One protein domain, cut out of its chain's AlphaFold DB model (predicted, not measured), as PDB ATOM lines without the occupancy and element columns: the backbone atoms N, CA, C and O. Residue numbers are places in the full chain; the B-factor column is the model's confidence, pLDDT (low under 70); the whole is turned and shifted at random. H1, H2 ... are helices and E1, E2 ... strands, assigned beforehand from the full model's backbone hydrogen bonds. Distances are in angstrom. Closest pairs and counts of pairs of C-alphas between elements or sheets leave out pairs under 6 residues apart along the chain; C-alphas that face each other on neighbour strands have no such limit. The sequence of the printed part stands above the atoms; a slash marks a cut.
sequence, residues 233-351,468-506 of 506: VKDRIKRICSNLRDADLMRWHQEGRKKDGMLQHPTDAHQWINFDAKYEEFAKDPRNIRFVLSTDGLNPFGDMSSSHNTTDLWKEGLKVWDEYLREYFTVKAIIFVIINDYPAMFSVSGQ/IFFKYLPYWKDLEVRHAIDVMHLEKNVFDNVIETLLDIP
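What this domain is: This is residues 233 to 351 and 468 to 506 of the 506 residues of the protein "OSIGBa0103I21.2 protein" of Oryza sativa (UniProt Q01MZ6). A small sheet of three strands, E1, E4 and E5, sits in the middle of a loose body of short helices and links, with the hairpin of E2 and E3 at one end, H1 packed on E2, and H9 running out at the other end, where residues 491 to 496 and 498 to 504 stick out. The printed part has 158 residues, with nine named helices and five named strands in the order H1 H2 H3 H4 E1 H5 E2 E3 E4 H6 H7 H8 E5 H9. The larger sheet has the order E1 E4 E5 and is parallel; E2 and E3 are antiparallel; the class is mixed, helices and strands. The whole is loose, with a radius of gyration of the C-alphas of 18.7 A, and only just elongated, spanning 63 by 42 by 30 A.

Where its parts are: H1, residues 233 to 242, begins at C-alpha 233 at (425.197, 363.366, 320.058) and is 14.2 A long. H2, residues 244 to 255, is 15.9 A long. H3 is residues 270 to 278, H4 280 to 283, E1 289 to 294, H5 310 to 315, E2 318 to 322 and E3 327 to 331. E4, residues 333 to 340, is 20.2 A long and begins at (422.413, 355.443, 314.137). H6 is residues 342 to 349, H7 468 to 472, H8 474 to 478 and E5 483 to 485. H9, residues 487 to 503, is 23.2 A long and ends at (451.134, 335.896, 347.074).

How they stand to each other: E4 is the inner strand: N 291 of E1 and O 334 are 2.8 A apart, and N 484 of E5 and O 338 are 2.8 A apart, both within hydrogen-bond range. H6 is on this sheet at a height over the sheet of 8.9 A. H3, only just on the sheet with 5 pairs of C-alphas within 10 A, H5 and H8 only graze it. E3 runs on into E4 at 48 degrees. In the hairpin E2 and E3, N 320 and O 329 are 2.9 A apart. The closest C-alphas of H1 and E2, Cys 241 and Asp 322, are 5.1 A apart. H1 and H2, H3 and H4, and H7 and H8 only just touch, only at the corner, with 3 pairs of C-alphas within 8 A each. H9 touches no helix. Every O i to N i+4 pair is within hydrogen-bond range in H1, H3, H5, H6, H7 and H9; H2 has 5 of 8, H8 has 0 of 1 but 1 of 2 O i to N i+3 pairs, and H4 is too short for an i+4 pair.

The domain as a whole: The farthest C-alphas, of Glu 327 and Asp 504, are 63.3 A apart. Residues 352 to 467 are not printed, and C-alphas 351 and 468 are 13.0 A apart across the cut. The links H2 to H3 and E1 to H5 are long. The mean pLDDT of the printed part is 81.7, with residues 296 to 310, 487 to 491, 497 and 500 to 506 under 70.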
ATOM      1  N   VAL A 233     424.698 364.354 321.027       84.44
ATOM      2  CA  VAL A 233     425.197 363.366 320.058       84.44
ATOM      3  C   VAL A 233     424.951 363.831 318.620       84.44
ATOM      4  O   VAL A 233     425.818 363.660 317.774       84.44
ATOM      5  N   LYS A 234     423.802 364.467 318.344       84.56
ATOM      6  CA  LYS A 234     423.431 364.921 316.990       84.56
ATOM      7  C   LYS A 234     424.445 365.934 316.430       84.56
ATOM      8  O   LYS A 234     424.875 365.784 315.293       84.56
ATOM      9  N   ASP A 235     424.872 366.905 317.234       80.06
ATOM     10  CA  ASP A 235     425.841 367.926 316.798       80.06
ATOM     11  C   ASP A 235     427.235 367.320 316.579       80.06
ATOM     12  O   ASP A 235     427.926 367.629 315.615       80.06
ATOM     13  N   ARG A 236     427.615 366.339 317.403       84.19
ATOM     14  CA  ARG A 236     428.867 365.588 317.212       84.19
ATOM     15  C   ARG A 236     428.870 364.784 315.919       84.19
ATOM     16  O   ARG A 236     429.867 364.806 315.213       84.19
ATOM     17  N   ILE A 237     427.758 364.127 315.588       88.12
ATOM     18  CA  ILE A 237     427.622 363.397 314.321       88.12
ATOM     19  C   ILE A 237     427.746 364.354 313.131       88.12
ATOM     20  O   ILE A 237     428.484 364.050 312.199       88.12
ATOM     21  N   LYS A 238     427.083 365.520 313.175       85.44
ATOM     22  CA  LYS A 238     427.231 366.550 312.133       85.44
ATOM     23  C   LYS A 238     428.693 366.935 311.947       85.44
ATOM     24  O   LYS A 238     429.164 366.945 310.817       85.44
ATOM     25  N   ARG A 239     429.408 367.197 313.046       83.19
ATOM     26  CA  ARG A 239     430.824 367.572 313.000       83.19
ATOM     27  C   ARG A 239     431.698 366.486 312.376       83.19
ATOM     28  O   ARG A 239     432.510 366.818 311.525       83.19
ATOM     29  N   ILE A 240     431.509 365.228 312.773       84.31
ATOM     30  CA  ILE A 240     432.259 364.080 312.238       84.31
ATOM     31  C   ILE A 240     432.022 363.946 310.727       84.31
ATOM     32  O   ILE A 240     432.973 363.849 309.971       84.31
ATOM     33  N   CYS A 241     430.769 364.025 310.266       87.19
ATOM     34  CA  CYS A 241     430.460 363.924 308.830       87.19
ATOM     35  C   CYS A 241     430.947 365.140 308.023       87.19
ATOM     36  O   CYS A 241     431.125 365.051 306.812       87.19
ATOM     37  N   SER A 242     431.148 366.274 308.695       81.88
ATOM     38  CA  SER A 242     431.651 367.492 308.065       81.88
ATOM     39  C   SER A 242     433.173 367.495 307.938       81.88
ATOM     40  O   SER A 242     433.697 368.247 307.141       81.88
ATOM     41  N   ASN A 243     433.914 366.681 308.688       80.75
ATOM     42  CA  ASN A 243     435.358 366.594 308.496       80.75
ATOM     43  C   ASN A 243     435.665 365.615 307.357       80.75
ATOM     44  O   ASN A 243     435.252 364.461 307.423       80.75
ATOM     45  N   LEU A 244     436.413 366.058 306.340       81.81
ATOM     46  CA  LEU A 244     436.732 365.244 305.161       81.81
ATOM     47  C   LEU A 244     437.331 363.868 305.507       81.81
ATOM     48  O   LEU A 244     436.914 362.851 304.955       81.81
ATOM     49  N   ARG A 245     438.306 363.837 306.425       84.00
ATOM     50  CA  ARG A 245     439.017 362.614 306.822       84.00
ATOM     51  C   ARG A 245     438.119 361.692 307.637       84.00
ATOM     52  O   ARG A 245     438.081 360.492 307.381       84.00
ATOM     53  N   ASP A 246     437.394 362.243 308.605       85.31
ATOM     54  CA  ASP A 246     436.477 361.454 309.422       85.31
ATOM     55  C   ASP A 246     435.339 360.884 308.563       85.31
ATOM     56  O   ASP A 246     435.018 359.706 308.687       85.31
ATOM     57  N   ALA A 247     434.764 361.675 307.650       88.38
ATOM     58  CA  ALA A 247     433.707 361.238 306.738       88.38
ATOM     59  C   ALA A 247     434.145 360.069 305.838       88.38
ATOM     60  O   ALA A 247     433.370 359.130 305.641       88.38
ATOM     61  N   ASP A 248     435.389 360.084 305.351       88.12
ATOM     62  CA  ASP A 248     435.986 358.955 304.625       88.12
ATOM     63  C   ASP A 248     436.087 357.704 305.517       88.12
ATOM     64  O   ASP A 248     435.576 356.627 305.192       88.12
ATOM     65  N   LEU A 249     436.655 357.863 306.718       88.75
ATOM     66  CA  LEU A 249     436.836 356.772 307.679       88.75
ATOM     67  C   LEU A 249     435.514 356.131 308.120       88.75
ATOM     68  O   LEU A 249     435.469 354.923 308.359       88.75
ATOM     69  N   MET A 250     434.421 356.895 308.183       89.19
ATOM     70  CA  MET A 250     433.100 356.365 308.542       89.19
ATOM     71  C   MET A 250     432.638 355.242 307.598       89.19
ATOM     72  O   MET A 250     431.977 354.303 308.049       89.19
ATOM     73  N   ARG A 251     433.031 355.283 306.318       90.75
ATOM     74  CA  ARG A 251     432.661 354.295 305.283       90.75
ATOM     75  C   ARG A 251     433.648 353.140 305.146       90.75
ATOM     76  O   ARG A 251     433.324 352.104 304.555       90.75
ATOM     77  N   TRP A 252     434.841 353.288 305.720       90.19
ATOM     78  CA  TRP A 252     435.950 352.348 305.565       90.19
ATOM     79  C   TRP A 252     435.560 350.897 305.877       90.19
ATOM     80  O   TRP A 252     435.946 349.976 305.158       90.19
ATOM     81  N   HIS A 253     434.723 350.695 306.897       88.31
ATOM     82  CA  HIS A 253     434.288 349.377 307.360       88.31
ATOM     83  C   HIS A 253     433.619 348.507 306.276       88.31
ATOM     84  O   HIS A 253     433.624 347.273 306.377       88.31
ATOM     85  N   GLN A 254     433.049 349.141 305.247       88.06
ATOM     86  CA  GLN A 254     432.381 348.489 304.126       88.06
ATOM     87  C   GLN A 254     433.194 348.565 302.829       88.06
ATOM     88  O   GLN A 254     433.215 347.589 302.073       88.06
ATOM     89  N   GLU A 255     433.850 349.698 302.577       89.94
ATOM     90  CA  GLU A 255     434.469 350.000 301.281       89.94
ATOM     91  C   GLU A 255     435.987 349.809 301.252       89.94
ATOM     92  O   GLU A 255     436.528 349.342 300.254       89.94
ATOM     93  N   GLY A 256     436.676 350.147 302.344       83.69
ATOM     94  CA  GLY A 256     438.138 350.089 302.440       83.69
ATOM     95  C   GLY A 256     438.674 348.771 302.996       83.69
ATOM     96  O   GLY A 256     439.880 348.531 302.979       83.69
ATOM     97  N   ARG A 257     437.794 347.904 303.506       84.12
ATOM     98  CA  ARG A 257     438.186 346.671 304.192       84.12
ATOM     99  C   ARG A 257     438.572 345.547 303.225       84.12
ATOM    100  O   ARG A 257     437.853 345.246 302.270       84.12
ATOM    101  N   LYS A 258     439.645 344.824 303.560       83.94
ATOM    102  CA  LYS A 258     440.040 343.577 302.894       83.94
ATOM    103  C   LYS A 258     439.089 342.432 303.268       83.94
ATOM    104  O   LYS A 258     438.785 342.213 304.437       83.94
ATOM    105  N   LYS A 259     438.612 341.692 302.263       81.19
ATOM    106  CA  LYS A 259     437.709 340.538 302.426       81.19
ATOM    107  C   LYS A 259     438.437 339.247 302.055       81.19
ATOM    108  O   LYS A 259     438.156 338.648 301.022       81.19
ATOM    109  N   ASP A 260     439.407 338.852 302.874       85.25
ATOM    110  CA  ASP A 260     440.231 337.648 302.676       85.25
ATOM    111  C   ASP A 260     439.762 336.433 303.499       85.25
ATOM    112  O   ASP A 260     440.410 335.390 303.495       85.25
ATOM    113  N   GLY A 261     438.617 336.553 304.178       80.44
ATOM    114  CA  GLY A 261     438.041 335.498 305.014       80.44
ATOM    115  C   GLY A 261     438.586 335.453 306.445       80.44
ATOM    116  O   GLY A 261     438.129 334.618 307.223       80.44
ATOM    117  N   MET A 262     439.513 336.344 306.812       82.62
ATOM    118  CA  MET A 262     440.004 336.480 308.185       82.62
ATOM    119  C   MET A 262     439.166 337.490 308.979       82.62
ATOM    120  O   MET A 262     438.669 338.472 308.425       82.62
ATOM    121  N   LEU A 263     439.029 337.269 310.291       79.00
ATOM    122  CA  LEU A 263     438.376 338.220 311.197       79.00
ATOM    123  C   LEU A 263     439.309 339.415 311.433       79.00
ATOM    124  O   LEU A 263     440.322 339.272 312.113       79.00
ATOM    125  N   GLN A 264     438.972 340.579 310.877       77.31
ATOM    126  CA  GLN A 264     439.808 341.789 310.965       77.31
ATOM    127  C   GLN A 264     439.059 342.989 311.544       77.31
ATOM    128  O   GLN A 264     439.677 343.952 311.993       77.31
ATOM    129  N   HIS A 265     437.725 342.957 311.536       83.88
ATOM    130  CA  HIS A 265     436.909 344.080 311.979       83.88
ATOM    131  C   HIS A 265     435.584 343.593 312.594       83.88
ATOM    132  O   HIS A 265     435.087 342.532 312.212       83.88
ATOM    133  N   PRO A 266     434.930 344.365 313.491       86.19
ATOM    134  CA  PRO A 266     433.600 344.031 314.012       86.19
ATOM    135  C   PRO A 266     432.514 343.756 312.958       86.19
ATOM    136  O   PRO A 266     431.505 343.134 313.281       86.19
ATOM    137  N   THR A 267     432.708 344.183 311.708       87.38
ATOM    138  CA  THR A 267     431.821 343.861 310.571       87.38
ATOM    139  C   THR A 267     431.826 342.381 310.203       87.38
ATOM    140  O   THR A 267     430.861 341.905 309.616       87.38
ATOM    141  N   ASP A 268     432.883 341.648 310.559       88.00
ATOM    142  CA  ASP A 268     432.969 340.198 310.370       88.00
ATOM    143  C   ASP A 268     432.202 339.421 311.453       88.00
ATOM    144  O   ASP A 268     432.031 338.205 311.357       88.00
ATOM    145  N   ALA A 269     431.725 340.100 312.503       88.06
ATOM    146  CA  ALA A 269     430.969 339.459 313.566       88.06
ATOM    147  C   ALA A 269     429.589 339.009 313.068       88.06
ATOM    148  O   ALA A 269     428.866 339.756 312.407       88.06
ATOM    149  N   HIS A 270     429.172 337.817 313.495       89.12
ATOM    150  CA  HIS A 270     427.881 337.222 313.136       89.12
ATOM    151  C   HIS A 270     426.687 338.151 313.410       89.12
ATOM    152  O   HIS A 270     425.800 338.282 312.570       89.12
ATOM    153  N   GLN A 271     426.701 338.881 314.533       91.19
ATOM    154  CA  GLN A 271     425.659 339.865 314.831       91.19
ATOM    155  C   GLN A 271     425.578 340.970 313.772       91.19
ATOM    156  O   GLN A 271     424.477 341.397 313.441       91.19
ATOM    157  N   TRP A 272     426.715 341.463 313.273       93.25
ATOM    158  CA  TRP A 272     426.726 342.529 312.274       93.25
ATOM    159  C   TRP A 272     426.108 342.023 310.974       93.25
ATOM    160  O   TRP A 272     425.185 342.639 310.451       93.25
ATOM    161  N   ILE A 273     426.551 340.849 310.519       92.44
ATOM    162  CA  ILE A 273     426.051 340.189 309.309       92.44
ATOM    163  C   ILE A 273     424.533 339.966 309.397       92.44
ATOM    164  O   ILE A 273     423.798 340.319 308.479       92.44
ATOM    165  N   ASN A 274     424.049 339.435 310.521       93.69
ATOM    166  CA  ASN A 274     422.626 339.147 310.702       93.69
ATOM    167  C   ASN A 274     421.782 340.408 310.866       93.69
ATOM    168  O   ASN A 274     420.643 340.454 310.398       93.69
ATOM    169  N   PHE A 275     422.328 341.439 311.516       94.88
ATOM    170  CA  PHE A 275     421.665 342.731 311.600       94.88
ATOM    171  C   PHE A 275     421.506 343.342 310.208       94.88
ATOM    172  O   PHE A 275     420.412 343.784 309.865       94.88
ATOM    173  N   ASP A 276     422.558 343.304 309.393       95.12
ATOM    174  CA  ASP A 276     422.552 343.866 308.045       95.12
ATOM    175  C   ASP A 276     421.607 343.103 307.113       95.12
ATOM    176  O   ASP A 276     420.854 343.726 306.366       95.12
ATOM    177  N   ALA A 277     421.560 341.773 307.229       96.00
ATOM    178  CA  ALA A 277     420.605 340.937 306.505       96.00
ATOM    179  C   ALA A 277     419.144 341.219 306.899       96.00
ATOM    180  O   ALA A 277     418.243 341.117 306.073       96.00
ATOM    181  N   LYS A 278     418.882 341.572 308.165       96.06
ATOM    182  CA  LYS A 278     417.529 341.914 308.637       96.06
ATOM    183  C   LYS A 278     417.131 343.352 308.298       96.06
ATOM    184  O   LYS A 278     415.947 343.635 308.112       96.06
ATOM    185  N   TYR A 279     418.101 344.259 308.254       96.12
ATOM    186  CA  TYR A 279     417.911 345.695 308.087       96.12
ATOM    187  C   TYR A 279     418.660 346.211 306.855       96.12
ATOM    188  O   TYR A 279     419.488 347.117 306.957       96.12
ATOM    189  N   GLU A 280     418.325 345.667 305.682       95.94
ATOM    190  CA  GLU A 280     419.005 345.958 304.409       95.94
ATOM    191  C   GLU A 280     419.080 347.461 304.105       95.94
ATOM    192  O   GLU A 280     420.138 347.970 303.752       95.94
ATOM    193  N   GLU A 281     417.995 348.206 304.334       93.88
ATOM    194  CA  GLU A 281     417.962 349.662 304.126       93.88
ATOM    195  C   GLU A 281     418.931 350.428 305.041       93.88
ATOM    196  O   GLU A 281     419.430 351.489 304.671       93.88
ATOM    197  N   PHE A 282     419.210 349.914 306.244       95.00
ATOM    198  CA  PHE A 282     420.226 350.490 307.125       95.00
ATOM    199  C   PHE A 282     421.634 350.090 306.675       95.00
ATOM    200  O   PHE A 282     422.534 350.924 306.681       95.00
ATOM    201  N   ALA A 283     421.828 348.836 306.269       94.62
ATOM    202  CA  ALA A 283     423.123 348.319 305.829       94.62
ATOM    203  C   ALA A 283     423.579 348.881 304.475       94.62
ATOM    204  O   ALA A 283     424.773 348.950 304.201       94.62
ATOM    205  N   LYS A 284     422.635 349.288 303.623       94.44
ATOM    206  CA  LYS A 284     422.907 349.796 302.276       94.44
ATOM    207  C   LYS A 284     423.731 351.081 302.274       94.44
ATOM    208  O   LYS A 284     424.514 351.275 301.348       94.44
ATOM    209  N   ASP A 285     423.543 351.945 303.272       94.62
ATOM    210  CA  ASP A 285     424.315 353.180 303.403       94.62
ATOM    211  C   ASP A 285     425.481 352.983 304.397       94.62
ATOM    212  O   ASP A 285     425.242 352.920 305.611       94.62
ATOM    213  N   PRO A 286     426.740 352.920 303.916       93.06
ATOM    214  CA  PRO A 286     427.924 352.724 304.754       93.06
ATOM    215  C   PRO A 286     428.200 353.896 305.703       93.06
ATOM    216  O   PRO A 286     429.085 353.809 306.543       93.06
ATOM    217  N   ARG A 287     427.471 355.009 305.602       94.06
ATOM    218  CA  ARG A 287     427.622 356.154 306.511       94.06
ATOM    219  C   ARG A 287     426.792 356.003 307.786       94.06
ATOM    220  O   ARG A 287     426.930 356.801 308.713       94.06
ATOM    221  N   ASN A 288     425.921 354.994 307.855       95.50
ATOM    222  CA  ASN A 288     425.114 354.714 309.038       95.50
ATOM    223  C   ASN A 288     425.965 354.210 310.214       95.50
ATOM    224  O   ASN A 288     426.863 353.381 310.075       95.50
ATOM    225  N   ILE A 289     425.646 354.702 311.412       93.88
ATOM    226  CA  ILE A 289     426.525 354.606 312.581       93.88
ATOM    227  C   ILE A 289     426.080 353.492 313.522       93.88
ATOM    228  O   ILE A 289     424.912 353.394 313.907       93.88
ATOM    229  N   ARG A 290     427.040 352.693 313.984       93.25
ATOM    230  CA  ARG A 290     426.834 351.677 315.021       93.25
ATOM    231  C   ARG A 290     427.611 352.076 316.272       93.25
ATOM    232  O   ARG A 290     428.825 351.925 316.335       93.25
ATOM    233  N   PHE A 291     426.912 352.618 317.264       91.62
ATOM    234  CA  PHE A 291     427.510 353.014 318.533       91.62
ATOM    235  C   PHE A 291     427.714 351.820 319.454       91.62
ATOM    236  O   PHE A 291     426.831 350.976 319.621       91.62
ATOM    237  N   VAL A 292     428.847 351.837 320.143       89.19
ATOM    238  CA  VAL A 292     429.085 351.025 321.329       89.19
ATOM    239  C   VAL A 292     428.896 351.910 322.553       89.19
ATOM    240  O   VAL A 292     429.508 352.972 322.657       89.19
ATOM    241  N   LEU A 293     428.032 351.498 323.478       87.69
ATOM    242  CA  LEU A 293     427.821 352.232 324.724       87.69
ATOM    243  C   LEU A 293     428.679 351.616 325.828       87.69
ATOM    244  O   LEU A 293     428.394 350.509 326.267       87.69
ATOM    245  N   SER A 294     429.687 352.338 326.314       85.88
ATOM    246  CA  SER A 294     430.399 351.944 327.534       85.88
ATOM    247  C   SER A 294     429.677 352.479 328.769       85.88
ATOM    248  O   SER A 294     429.265 353.642 328.806       85.88
ATOM    249  N   THR A 295     429.510 351.628 329.779       76.94
ATOM    250  CA  THR A 295     428.934 352.003 331.078       76.94
ATOM    251  C   THR A 295     429.967 352.068 332.195       76.94
ATOM    252  O   THR A 295     429.582 352.109 333.366       76.94
ATOM    253  N   ASP A 296     431.257 352.038 331.863       62.62
ATOM    254  CA  ASP A 296     432.317 352.175 332.856       62.62
ATOM    255  C   ASP A 296     432.188 353.514 333.610       62.62
ATOM    256  O   ASP A 296     431.864 354.559 333.039       62.62
ATOM    257  N   GLY A 297     432.324 353.466 334.934       52.50
ATOM    258  CA  GLY A 297     432.109 354.617 335.813       52.50
ATOM    259  C   GLY A 297     430.660 355.131 335.913       52.50
ATOM    260  O   GLY A 297     430.428 356.134 336.601       52.50
ATOM    261  N   LEU A 298     429.655 354.481 335.299       55.84
ATOM    262  CA  LEU A 298     428.252 354.840 335.540       55.84
ATOM    263  C   LEU A 298     427.881 354.514 336.984       55.84
ATOM    264  O   LEU A 298     427.785 353.354 337.374       55.84
ATOM    265  N   ASN A 299     427.612 355.549 337.782       45.03
ATOM    266  CA  ASN A 299     427.105 355.384 339.137       45.03
ATOM    267  C   ASN A 299     425.690 354.762 339.089       45.03
ATOM    268  O   ASN A 299     424.739 355.456 338.723       45.03
ATOM    269  N   PRO A 300     425.511 353.483 339.472       44.03
ATOM    270  CA  PRO A 300     424.314 352.707 339.151       44.03
ATOM    271  C   PRO A 300     423.122 352.984 340.077       44.03
ATOM    272  O   PRO A 300     422.117 352.269 340.043       44.03
ATOM    273  N   PHE A 301     423.209 353.977 340.964       38.94
ATOM    274  CA  PHE A 301     422.113 354.276 341.876       38.94
ATOM    275  C   PHE A 301     421.044 355.099 341.171       38.94
ATOM    276  O   PHE A 301     421.019 356.305 341.316       38.94
ATOM    277  N   GLY A 302     420.126 354.437 340.480       43.88
ATOM    278  CA  GLY A 302     418.901 355.046 339.971       43.88
ATOM    279  C   GLY A 302     418.833 354.998 338.459       43.88
ATOM    280  O   GLY A 302     419.511 355.747 337.761       43.88
ATOM    281  N   ASP A 303     417.970 354.120 337.971       46.75
ATOM    282  CA  ASP A 303     417.550 354.138 336.585       46.75
ATOM    283  C   ASP A 303     416.772 355.430 336.335       46.75
ATOM    284  O   ASP A 303     415.726 355.664 336.931       46.75
ATOM    285  N   MET A 304     417.300 356.298 335.480       45.28
ATOM    286  CA  MET A 304     416.601 357.502 335.051       45.28
ATOM    287  C   MET A 304     416.100 357.272 333.630       45.28
ATOM    288  O   MET A 304     416.887 357.030 332.713       45.28
ATOM    289  N   SER A 305     414.787 357.366 333.422       43.00
ATOM    290  CA  SER A 305     414.231 357.433 332.075       43.00
ATOM    291  C   SER A 305     414.606 358.779 331.455       43.00
ATOM    292  O   SER A 305     414.144 359.826 331.909       43.00
ATOM    293  N   SER A 306     415.433 358.765 330.416       41.88
ATOM    294  CA  SER A 306     415.607 359.919 329.536       41.88
ATOM    295  C   SER A 306     414.790 359.692 328.271       41.88
ATOM    296  O   SER A 306     414.773 358.592 327.732       41.88
ATOM    297  N   SER A 307     414.080 360.722 327.816       39.25
ATOM    298  CA  SER A 307     413.330 360.692 326.564       39.25
ATOM    299  C   SER A 307     414.261 361.056 325.393       39.25
ATOM    300  O   SER A 307     414.587 362.226 325.174       39.25
ATOM    301  N   HIS A 308     414.703 359.968 324.759       50.28
ATOM    302  CA  HIS A 308     415.493 359.647 323.557       50.28
ATOM    303  C   HIS A 308     416.028 360.745 322.644       50.28
ATOM    304  O   HIS A 308     415.290 361.563 322.119       50.28
ATOM    305  N   ASN A 309     417.333 360.642 322.369       58.22
ATOM    306  CA  ASN A 309     418.001 361.170 321.178       58.22
ATOM    307  C   ASN A 309     418.292 360.055 320.143       58.22
ATOM    308  O   ASN A 309     418.280 360.322 318.947       58.22
ATOM    309  N   THR A 310     418.542 358.817 320.589       64.75
ATOM    310  CA  THR A 310     418.956 357.679 319.752       64.75
ATOM    311  C   THR A 310     417.801 356.973 319.052       64.75
ATOM    312  O   THR A 310     417.988 356.455 317.958       64.75
ATOM    313  N   THR A 311     416.593 356.985 319.620       77.94
ATOM    314  CA  THR A 311     415.394 356.475 318.930       77.94
ATOM    315  C   THR A 311     415.076 357.305 317.690       77.94
ATOM    316  O   THR A 311     414.781 356.729 316.645       77.94
ATOM    317  N   ASP A 312     415.187 358.633 317.784       82.81
ATOM    318  CA  ASP A 312     415.012 359.533 316.640       82.81
ATOM    319  C   ASP A 312     416.062 359.235 315.562       82.81
ATOM    320  O   ASP A 312     415.728 359.132 314.389       82.81
ATOM    321  N   LEU A 313     417.322 359.020 315.969       88.19
ATOM    322  CA  LEU A 313     418.410 358.671 315.048       88.19
ATOM    323  C   LEU A 313     418.170 357.346 314.314       88.19
ATOM    324  O   LEU A 313     418.618 357.198 313.186       88.19
ATOM    325  N   TRP A 314     417.470 356.389 314.919       90.50
ATOM    326  CA  TRP A 314     417.089 355.156 314.232       90.50
ATOM    327  C   TRP A 314     415.890 355.353 313.294       90.50
ATOM    328  O   TRP A 314     415.916 354.913 312.145       90.50
ATOM    329  N   LYS A 315     414.818 355.987 313.791       87.62
ATOM    330  CA  LYS A 315     413.538 356.086 313.075       87.62
ATOM    331  C   LYS A 315     413.575 357.119 311.952       87.62
ATOM    332  O   LYS A 315     413.219 356.804 310.822       87.62
ATOM    333  N   GLU A 316     413.981 358.335 312.287       88.62
ATOM    334  CA  GLU A 316     413.951 359.500 311.397       88.62
ATOM    335  C   GLU A 316     415.327 359.759 310.778       88.62
ATOM    336  O   GLU A 316     415.421 360.232 309.647       88.62
ATOM    337  N   GLY A 317     416.394 359.404 311.497       90.38
ATOM    338  CA  GLY A 317     417.757 359.756 311.125       90.38
ATOM    339  C   GLY A 317     418.050 361.239 311.351       90.38
ATOM    340  O   GLY A 317     417.266 361.989 311.934       90.38
ATOM    341  N   LEU A 318     419.232 361.667 310.929       90.94
ATOM    342  CA  LEU A 318     419.694 363.041 311.032       90.94
ATOM    343  C   LEU A 318     420.188 363.493 309.664       90.94
ATOM    344  O   LEU A 318     421.095 362.889 309.103       90.94
ATOM    345  N   LYS A 319     419.614 364.570 309.127       91.94
ATOM    346  CA  LYS A 319     420.138 365.172 307.901       91.94
ATOM    347  C   LYS A 319     421.473 365.850 308.204       91.94
ATOM    348  O   LYS A 319     421.521 366.758 309.040       91.94
ATOM    349  N   VAL A 320     422.530 365.408 307.539       89.94
ATOM    350  CA  VAL A 320     423.902 365.901 307.708       89.94
ATOM    351  C   VAL A 320     424.559 366.112 306.345       89.94
ATOM    352  O   VAL A 320     424.101 365.572 305.338       89.94
ATOM    353  N   TRP A 321     425.590 366.950 306.320       87.31
ATOM    354  CA  TRP A 321     426.462 367.131 305.164       87.31
ATOM    355  C   TRP A 321     427.603 366.114 305.244       87.31
ATOM    356  O   TRP A 321     428.190 365.960 306.314       87.31
ATOM    357  N   ASP A 322     427.859 365.415 304.145       88.75
ATOM    358  CA  ASP A 322     429.025 364.558 303.939       88.75
ATOM    359  C   ASP A 322     430.092 365.374 303.209       88.75
ATOM    360  O   ASP A 322     429.909 365.721 302.042       88.75
ATOM    361  N   GLU A 323     431.190 365.706 303.884       86.94
ATOM    362  CA  GLU A 323     432.252 366.510 303.268       86.94
ATOM    363  C   GLU A 323     433.031 365.741 302.196       86.94
ATOM    364  O   GLU A 323     433.513 366.340 301.235       86.94
ATOM    365  N   TYR A 324     433.101 364.413 302.305       88.19
ATOM    366  CA  TYR A 324     433.815 363.583 301.342       88.19
ATOM    367  C   TYR A 324     433.060 363.475 300.020       88.19
ATOM    368  O   TYR A 324     433.622 363.728 298.954       88.19
ATOM    369  N   LEU A 325     431.774 363.120 300.076       88.62
ATOM    370  CA  LEU A 325     430.936 362.995 298.877       88.62
ATOM    371  C   LEU A 325     430.329 364.333 298.427       88.62
ATOM    372  O   LEU A 325     429.796 364.418 297.321       88.62
ATOM    373  N   ARG A 326     430.435 365.380 299.257       88.75
ATOM    374  CA  ARG A 326     429.863 366.717 299.033       88.75
ATOM    375  C   ARG A 326     428.365 366.678 298.746       88.75
ATOM    376  O   ARG A 326     427.866 367.340 297.834       88.75
ATOM    377  N   GLU A 327     427.643 365.906 299.548       91.88
ATOM    378  CA  GLU A 327     426.194 365.773 299.446       91.88
ATOM    379  C   GLU A 327     425.515 365.758 300.817       91.88
ATOM    380  O   GLU A 327     426.114 365.452 301.849       91.88
ATOM    381  N   TYR A 328     424.223 366.084 300.833       91.31
ATOM    382  CA  TYR A 328     423.401 365.878 302.019       91.31
ATOM    383  C   TYR A 328     422.851 364.460 302.032       91.31
ATOM    384  O   TYR A 328     422.216 364.030 301.072       91.31
ATOM    385  N   PHE A 329     422.966 363.798 303.176       94.06
ATOM    386  CA  PHE A 329     422.350 362.498 303.406       94.06
ATOM    387  C   PHE A 329     421.688 362.442 304.782       94.06
ATOM    388  O   PHE A 329     421.840 363.340 305.617       94.06
ATOM    389  N   THR A 330     420.902 361.393 305.007       95.62
ATOM    390  CA  THR A 330     420.229 361.157 306.285       95.62
ATOM    391  C   THR A 330     420.923 360.011 306.999       95.62
ATOM    392  O   THR A 330     420.652 358.848 306.715       95.62
ATOM    393  N   VAL A 331     421.798 360.343 307.947       94.69
ATOM    394  CA  VAL A 331     422.489 359.339 308.752       94.69
ATOM    395  C   VAL A 331     421.539 358.733 309.774       94.69
ATOM    396  O   VAL A 331     420.874 359.445 310.532       94.69
ATOM    397  N   LYS A 332     421.492 357.406 309.831       95.31
ATOM    398  CA  LYS A 332     420.849 356.660 310.909       95.31
ATOM    399  C   LYS A 332     421.897 356.127 311.865       95.31
ATOM    400  O   LYS A 332     423.015 355.810 311.471       95.31
ATOM    401  N   ALA A 333     421.523 356.007 313.134       93.62
ATOM    402  CA  ALA A 333     422.413 355.443 314.137       93.62
ATOM    403  C   ALA A 333     421.707 354.450 315.058       93.62
ATOM    404  O   ALA A 333     420.549 354.646 315.437       93.62
ATOM    405  N   ILE A 334     422.443 353.418 315.462       94.06
ATOM    406  CA  ILE A 334     422.006 352.413 316.432       94.06
ATOM    407  C   ILE A 334     422.971 352.314 317.606       94.06
ATOM    408  O   ILE A 334     424.145 352.639 317.482       94.06
ATOM    409  N   ILE A 335     422.482 351.821 318.743       92.94
ATOM    410  CA  ILE A 335     423.328 351.242 319.785       92.94
ATOM    411  C   ILE A 335     423.448 349.761 319.446       92.94
ATOM    412  O   ILE A 335     422.462 349.033 319.507       92.94
ATOM    413  N   PHE A 336     424.638 349.334 319.050       92.62
ATOM    414  CA  PHE A 336     424.890 347.987 318.553       92.62
ATOM    415  C   PHE A 336     425.223 347.001 319.675       92.62
ATOM    416  O   PHE A 336     424.808 345.847 319.636       92.62
ATOM    417  N   VAL A 337     425.947 347.460 320.696       91.12
ATOM    418  CA  VAL A 337     426.280 346.673 321.889       91.12
ATOM    419  C   VAL A 337     426.595 347.608 323.056       91.12
ATOM    420  O   VAL A 337     427.011 348.753 322.860       91.12
ATOM    421  N   ILE A 338     426.376 347.131 324.279       89.56
ATOM    422  CA  ILE A 338     426.790 347.817 325.506       89.56
ATOM    423  C   ILE A 338     427.982 347.075 326.098       89.56
ATOM    424  O   ILE A 338     427.890 345.871 326.319       89.56
ATOM    425  N   ILE A 339     429.066 347.790 326.384       88.00
ATOM    426  CA  ILE A 339     430.214 347.275 327.130       88.00
ATOM    427  C   ILE A 339     430.042 347.675 328.590       88.00
ATOM    428  O   ILE A 339     429.925 348.855 328.923       88.00
ATOM    429  N   ASN A 340     429.972 346.675 329.459       83.94
ATOM    430  CA  ASN A 340     429.663 346.864 330.867       83.94
ATOM    431  C   ASN A 340     430.424 345.870 331.750       83.94
ATOM    432  O   ASN A 340     430.573 344.701 331.390       83.94
ATOM    433  N   ASP A 341     430.806 346.288 332.955       82.25
ATOM    434  CA  ASP A 341     431.124 345.346 334.025       82.25
ATOM    435  C   ASP A 341     429.835 344.656 334.525       82.25
ATOM    436  O   ASP A 341     428.710 345.074 334.233       82.25
ATOM    437  N   TYR A 342     429.967 343.569 335.289       78.19
ATOM    438  CA  TYR A 342     428.796 342.862 335.820       78.19
ATOM    439  C   TYR A 342     427.874 343.771 336.663       78.19
ATOM    440  O   TYR A 342     426.658 343.736 336.462       78.19
ATOM    441  N   PRO A 343     428.376 344.586 337.616       79.38
ATOM    442  CA  PRO A 343     427.559 345.553 338.346       79.38
ATOM    443  C   PRO A 343     426.709 346.482 337.472       79.38
ATOM    444  O   PRO A 343     425.495 346.541 337.695       79.38
ATOM    445  N   ALA A 344     427.304 347.180 336.504       79.62
ATOM    446  CA  ALA A 344     426.597 348.095 335.618       79.62
ATOM    447  C   ALA A 344     425.624 347.333 334.722       79.62
ATOM    448  O   ALA A 344     424.470 347.731 334.592       79.62
ATOM    449  N   MET A 345     426.028 346.176 334.204       82.62
ATOM    450  CA  MET A 345     425.169 345.294 333.423       82.62
ATOM    451  C   MET A 345     423.892 344.914 334.172       82.62
ATOM    452  O   MET A 345     422.801 345.032 333.616       82.62
ATOM    453  N   PHE A 346     423.987 344.476 335.433       81.69
ATOM    454  CA  PHE A 346     422.809 344.137 336.241       81.69
ATOM    455  C   PHE A 346     421.891 345.343 336.414       81.69
ATOM    456  O   PHE A 346     420.670 345.220 336.308       81.69
ATOM    457  N   SER A 347     422.482 346.514 336.645       79.56
ATOM    458  CA  SER A 347     421.730 347.753 336.769       79.56
ATOM    459  C   SER A 347     421.078 348.153 335.463       79.56
ATOM    460  O   SER A 347     419.955 348.602 335.505       79.56
ATOM    461  N   VAL A 348     421.702 347.956 334.307       81.88
ATOM    462  CA  VAL A 348     421.201 348.420 333.008       81.88
ATOM    463  C   VAL A 348     420.199 347.440 332.378       81.88
ATOM    464  O   VAL A 348     419.132 347.847 331.904       81.88
ATOM    465  N   SER A 349     420.502 346.143 332.420       85.19
ATOM    466  CA  SER A 349     419.638 345.064 331.919       85.19
ATOM    467  C   SER A 349     418.473 344.760 332.862       85.19
ATOM    468  O   SER A 349     417.404 344.355 332.417       85.19
ATOM    469  N   GLY A 350     418.667 344.963 334.169       83.31
ATOM    470  CA  GLY A 350     417.742 344.505 335.201       83.31
ATOM    471  C   GLY A 350     417.976 343.075 335.670       83.31
ATOM    472  O   GLY A 350     417.212 342.602 336.510       83.31
ATOM    473  N   GLN A 351     418.983 342.380 335.139       85.62
ATOM    474  CA  GLN A 351     419.256 340.984 335.457       85.62
ATOM    475  C   GLN A 351     419.629 340.802 336.937       85.62
ATOM    476  O   GLN A 351     420.316 341.622 337.552       85.62
ATOM    477  N   ILE A 468     415.151 349.933 329.498       84.00
ATOM    478  CA  ILE A 468     414.737 351.057 328.648       84.00
ATOM    479  C   ILE A 468     415.074 350.821 327.170       84.00
ATOM    480  O   ILE A 468     414.388 351.342 326.298       84.00
ATOM    481  N   PHE A 469     416.093 350.014 326.871       88.62
ATOM    482  CA  PHE A 469     416.460 349.723 325.491       88.62
ATOM    483  C   PHE A 469     415.367 348.945 324.760       88.62
ATOM    484  O   PHE A 469     415.032 349.315 323.644       88.62
ATOM    485  N   PHE A 470     414.712 347.975 325.407       89.44
ATOM    486  CA  PHE A 470     413.558 347.287 324.811       89.44
ATOM    487  C   PHE A 470     412.366 348.222 324.597       89.44
ATOM    488  O   PHE A 470     411.671 348.118 323.590       89.44
ATOM    489  N   LYS A 471     412.164 349.183 325.506       85.06
ATOM    490  CA  LYS A 471     411.074 350.158 325.400       85.06
ATOM    491  C   LYS A 471     411.248 351.121 324.221       85.06
ATOM    492  O   LYS A 471     410.259 351.541 323.625       85.06
ATOM    493  N   TYR A 472     412.481 351.522 323.919       85.12
ATOM    494  CA  TYR A 472     412.730 352.673 323.047       85.12
ATOM    495  C   TYR A 472     413.531 352.371 321.783       85.12
ATOM    496  O   TYR A 472     413.522 353.186 320.859       85.12
ATOM    497  N   LEU A 473     414.196 351.221 321.711       91.06
ATOM    498  CA  LEU A 473     414.944 350.767 320.545       91.06
ATOM    499  C   LEU A 473     414.269 349.494 320.008       91.06
ATOM    500  O   LEU A 473     414.544 348.404 320.505       91.06
ATOM    501  N   PRO A 474     413.382 349.600 318.999       90.56
ATOM    502  CA  PRO A 474     412.614 348.455 318.502       90.56
ATOM    503  C   PRO A 474     413.482 347.290 318.013       90.56
ATOM    504  O   PRO A 474     413.104 346.135 318.190       90.56
ATOM    505  N   TYR A 475     414.658 347.597 317.456       93.19
ATOM    506  CA  TYR A 475     415.629 346.618 316.963       93.19
ATOM    507  C   TYR A 475     416.423 345.921 318.079       93.19
ATOM    508  O   TYR A 475     417.131 344.953 317.824       93.19
ATOM    509  N   TRP A 476     416.343 346.390 319.330       93.94
ATOM    510  CA  TRP A 476     417.171 345.875 320.429       93.94
ATOM    511  C   TRP A 476     416.934 344.389 320.706       93.94
ATOM    512  O   TRP A 476     417.850 343.668 321.097       93.94
ATOM    513  N   LYS A 477     415.706 343.915 320.473       92.62
ATOM    514  CA  LYS A 477     415.333 342.498 320.594       92.62
ATOM    515  C   LYS A 477     415.935 341.608 319.501       92.62
ATOM    516  O   LYS A 477     416.011 340.398 319.701       92.62
ATOM    517  N   ASP A 478     416.373 342.205 318.397       93.50
ATOM    518  CA  ASP A 478     416.934 341.496 317.246       93.50
ATOM    519  C   ASP A 478     418.447 341.306 317.354       93.50
ATOM    520  O   ASP A 478     419.011 340.470 316.656       93.50
ATOM    521  N   LEU A 479     419.105 342.058 318.243       92.06
ATOM    522  CA  LEU A 479     420.527 341.900 318.529       92.06
ATOM    523  C   LEU A 479     420.774 340.586 319.274       92.06
ATOM    524  O   LEU A 479     420.159 340.323 320.315       92.06
ATOM    525  N   GLU A 480     421.711 339.784 318.779       87.75
ATOM    526  CA  GLU A 480     422.125 338.518 319.389       87.75
ATOM    527  C   GLU A 480     422.868 338.747 320.716       87.75
ATOM    528  O   GLU A 480     422.571 338.117 321.734       87.75
ATOM    529  N   VAL A 481     423.780 339.718 320.712       87.62
ATOM    530  CA  VAL A 481     424.668 340.144 321.793       87.62
ATOM    531  C   VAL A 481     424.388 341.609 322.140       87.62
ATOM    532  O   VAL A 481     424.874 342.550 321.522       87.62
ATOM    533  N   ARG A 482     423.606 341.801 323.202       90.25
ATOM    534  CA  ARG A 482     423.221 343.128 323.717       90.25
ATOM    535  C   ARG A 482     424.216 343.693 324.733       90.25
ATOM    536  O   ARG A 482     424.386 344.905 324.835       90.25
ATOM    537  N   HIS A 483     424.855 342.802 325.489       87.25
ATOM    538  CA  HIS A 483     425.770 343.124 326.580       87.25
ATOM    539  C   HIS A 483     427.084 342.372 326.372       87.25
ATOM    540  O   HIS A 483     427.108 341.144 326.452       87.25
ATOM    541  N   ALA A 484     428.160 343.113 326.132       86.50
ATOM    542  CA  ALA A 484     429.529 342.630 326.165       86.50
ATOM    543  C   ALA A 484     430.130 342.935 327.543       86.50
ATOM    544  O   ALA A 484     429.931 344.017 328.101       86.50
ATOM    545  N   ILE A 485     430.830 341.960 328.115       80.94
ATOM    546  CA  ILE A 485     431.536 342.158 329.380       80.94
ATOM    547  C   ILE A 485     432.819 342.919 329.076       80.94
ATOM    548  O   ILE A 485     433.524 342.574 328.133       80.94
ATOM    549  N   ASP A 486     433.112 343.943 329.872       80.38
ATOM    550  CA  ASP A 486     434.396 344.633 329.809       80.38
ATOM    551  C   ASP A 486     435.518 343.689 330.268       80.38
ATOM    552  O   ASP A 486     435.711 343.448 331.465       80.38
ATOM    553  N   VAL A 487     436.205 343.099 329.287       68.88
ATOM    554  CA  VAL A 487     437.254 342.104 329.506       68.88
ATOM    555  C   VAL A 487     438.470 342.731 330.172       68.88
ATOM    556  O   VAL A 487     438.985 342.125 331.096       68.88
ATOM    557  N   MET A 488     438.872 343.956 329.819       69.38
ATOM    558  CA  MET A 488     440.052 344.594 330.423       69.38
ATOM    559  C   MET A 488     439.873 344.792 331.931       69.38
ATOM    560  O   MET A 488     440.756 344.465 332.726       69.38
ATOM    561  N   HIS A 489     438.699 345.279 332.347       67.62
ATOM    562  CA  HIS A 489     438.375 345.404 333.766       67.62
ATOM    563  C   HIS A 489     438.269 344.041 334.455       67.62
ATOM    564  O   HIS A 489     438.680 343.900 335.608       67.62
ATOM    565  N   LEU A 490     437.703 343.035 333.785       68.62
ATOM    566  CA  LEU A 490     437.590 341.694 334.349       68.62
ATOM    567  C   LEU A 490     438.965 341.039 334.510       68.62
ATOM    568  O   LEU A 490     439.250 340.524 335.585       68.62
ATOM    569  N   GLU A 491     439.795 341.068 333.475       68.94
ATOM    570  CA  GLU A 491     441.131 340.485 333.439       68.94
ATOM    571  C   GLU A 491     442.006 341.112 334.498       68.94
ATOM    572  O   GLU A 491     442.513 340.377 335.335       68.94
ATOM    573  N   LYS A 492     442.098 342.447 334.551       72.44
ATOM    574  CA  LYS A 492     442.857 343.124 335.604       72.44
ATOM    575  C   LYS A 492     442.419 342.659 336.990       72.44
ATOM    576  O   LYS A 492     443.243 342.216 337.776       72.44
ATOM    577  N   ASN A 493     441.112 342.655 337.260       70.75
ATOM    578  CA  ASN A 493     440.605 342.190 338.546       70.75
ATOM    579  C   ASN A 493     440.922 340.708 338.796       70.75
ATOM    580  O   ASN A 493     441.271 340.349 339.912       70.75
ATOM    581  N   VAL A 494     440.774 339.824 337.807       72.31
ATOM    582  CA  VAL A 494     441.055 338.389 337.970       72.31
ATOM    583  C   VAL A 494     442.545 338.155 338.191       72.31
ATOM    584  O   VAL A 494     442.886 337.442 339.125       72.31
ATOM    585  N   PHE A 495     443.414 338.765 337.387       71.12
ATOM    586  CA  PHE A 495     444.863 338.677 337.537       71.12
ATOM    587  C   PHE A 495     445.311 339.235 338.881       71.12
ATOM    588  O   PHE A 495     445.993 338.517 339.605       71.12
ATOM    589  N   ASP A 496     444.860 340.431 339.263       70.69
ATOM    590  CA  ASP A 496     445.184 341.035 340.557       70.69
ATOM    591  C   ASP A 496     444.732 340.111 341.701       70.69
ATOM    592  O   ASP A 496     445.546 339.737 342.538       70.69
ATOM    593  N   ASN A 497     443.490 339.605 341.679       69.38
ATOM    594  CA  ASN A 497     442.997 338.676 342.708       69.38
ATOM    595  C   ASN A 497     443.759 337.338 342.726       69.38
ATOM    596  O   ASN A 497     443.951 336.753 343.794       69.38
ATOM    597  N   VAL A 498     444.143 336.796 341.565       72.81
ATOM    598  CA  VAL A 498     444.911 335.543 341.470       72.81
ATOM    599  C   VAL A 498     446.316 335.756 342.017       72.81
ATOM    600  O   VAL A 498     446.776 334.934 342.803       72.81
ATOM    601  N   ILE A 499     446.972 336.859 341.660       70.31
ATOM    602  CA  ILE A 499     448.291 337.228 342.170       70.31
ATOM    603  C   ILE A 499     448.228 337.492 343.674       70.31
ATOM    604  O   ILE A 499     449.027 336.917 344.401       70.31
ATOM    605  N   GLU A 500     447.254 338.253 344.167       68.69
ATOM    606  CA  GLU A 500     447.036 338.483 345.603       68.69
ATOM    607  C   GLU A 500     446.823 337.164 346.356       68.69
ATOM    608  O   GLU A 500     447.478 336.914 347.367       68.69
ATOM    609  N   THR A 501     445.984 336.270 345.817       68.81
ATOM    610  CA  THR A 501     445.733 334.944 346.405       68.81
ATOM    611  C   THR A 501     446.993 334.078 346.401       68.81
ATOM    612  O   THR A 501     447.286 333.407 347.389       68.81
ATOM    613  N   LEU A 502     447.750 334.067 345.302       62.19
ATOM    614  CA  LEU A 502     448.995 333.306 345.198       62.19
ATOM    615  C   LEU A 502     450.072 333.874 346.119       62.19
ATOM    616  O   LEU A 502     450.841 333.107 346.695       62.19
ATOM    617  N   LEU A 503     450.137 335.196 346.272       69.69
ATOM    618  CA  LEU A 503     451.134 335.896 347.074       69.69
ATOM    619  C   LEU A 503     450.757 336.009 348.558       69.69
ATOM    620  O   LEU A 503     451.645 336.323 349.342       69.69
ATOM    621  N   ASP A 504     449.536 335.628 348.949       60.69
ATOM    622  CA  ASP A 504     448.994 335.771 350.313       60.69
ATOM    623  C   ASP A 504     449.052 337.233 350.797       60.69
ATOM    624  O   ASP A 504     449.397 337.537 351.939       60.69
ATOM    625  N   ILE A 505     448.779 338.155 349.867       57.00
ATOM    626  CA  ILE A 505     448.710 339.588 350.151       57.00
ATOM    627  C   ILE A 505     447.321 339.862 350.758       57.00
ATOM    628  O   ILE A 505     446.325 339.464 350.148       57.00
ATOM    629  N   PRO A 506     447.242 340.466 351.959       48.41
ATOM    630  CA  PRO A 506     445.989 340.646 352.695       48.41
ATOM    631  C   PRO A 506     445.020 341.668 352.092       48.41
ATOM    632  O   PRO A 506     445.490 342.665 351.493       48.41
TER     633      PRO A 506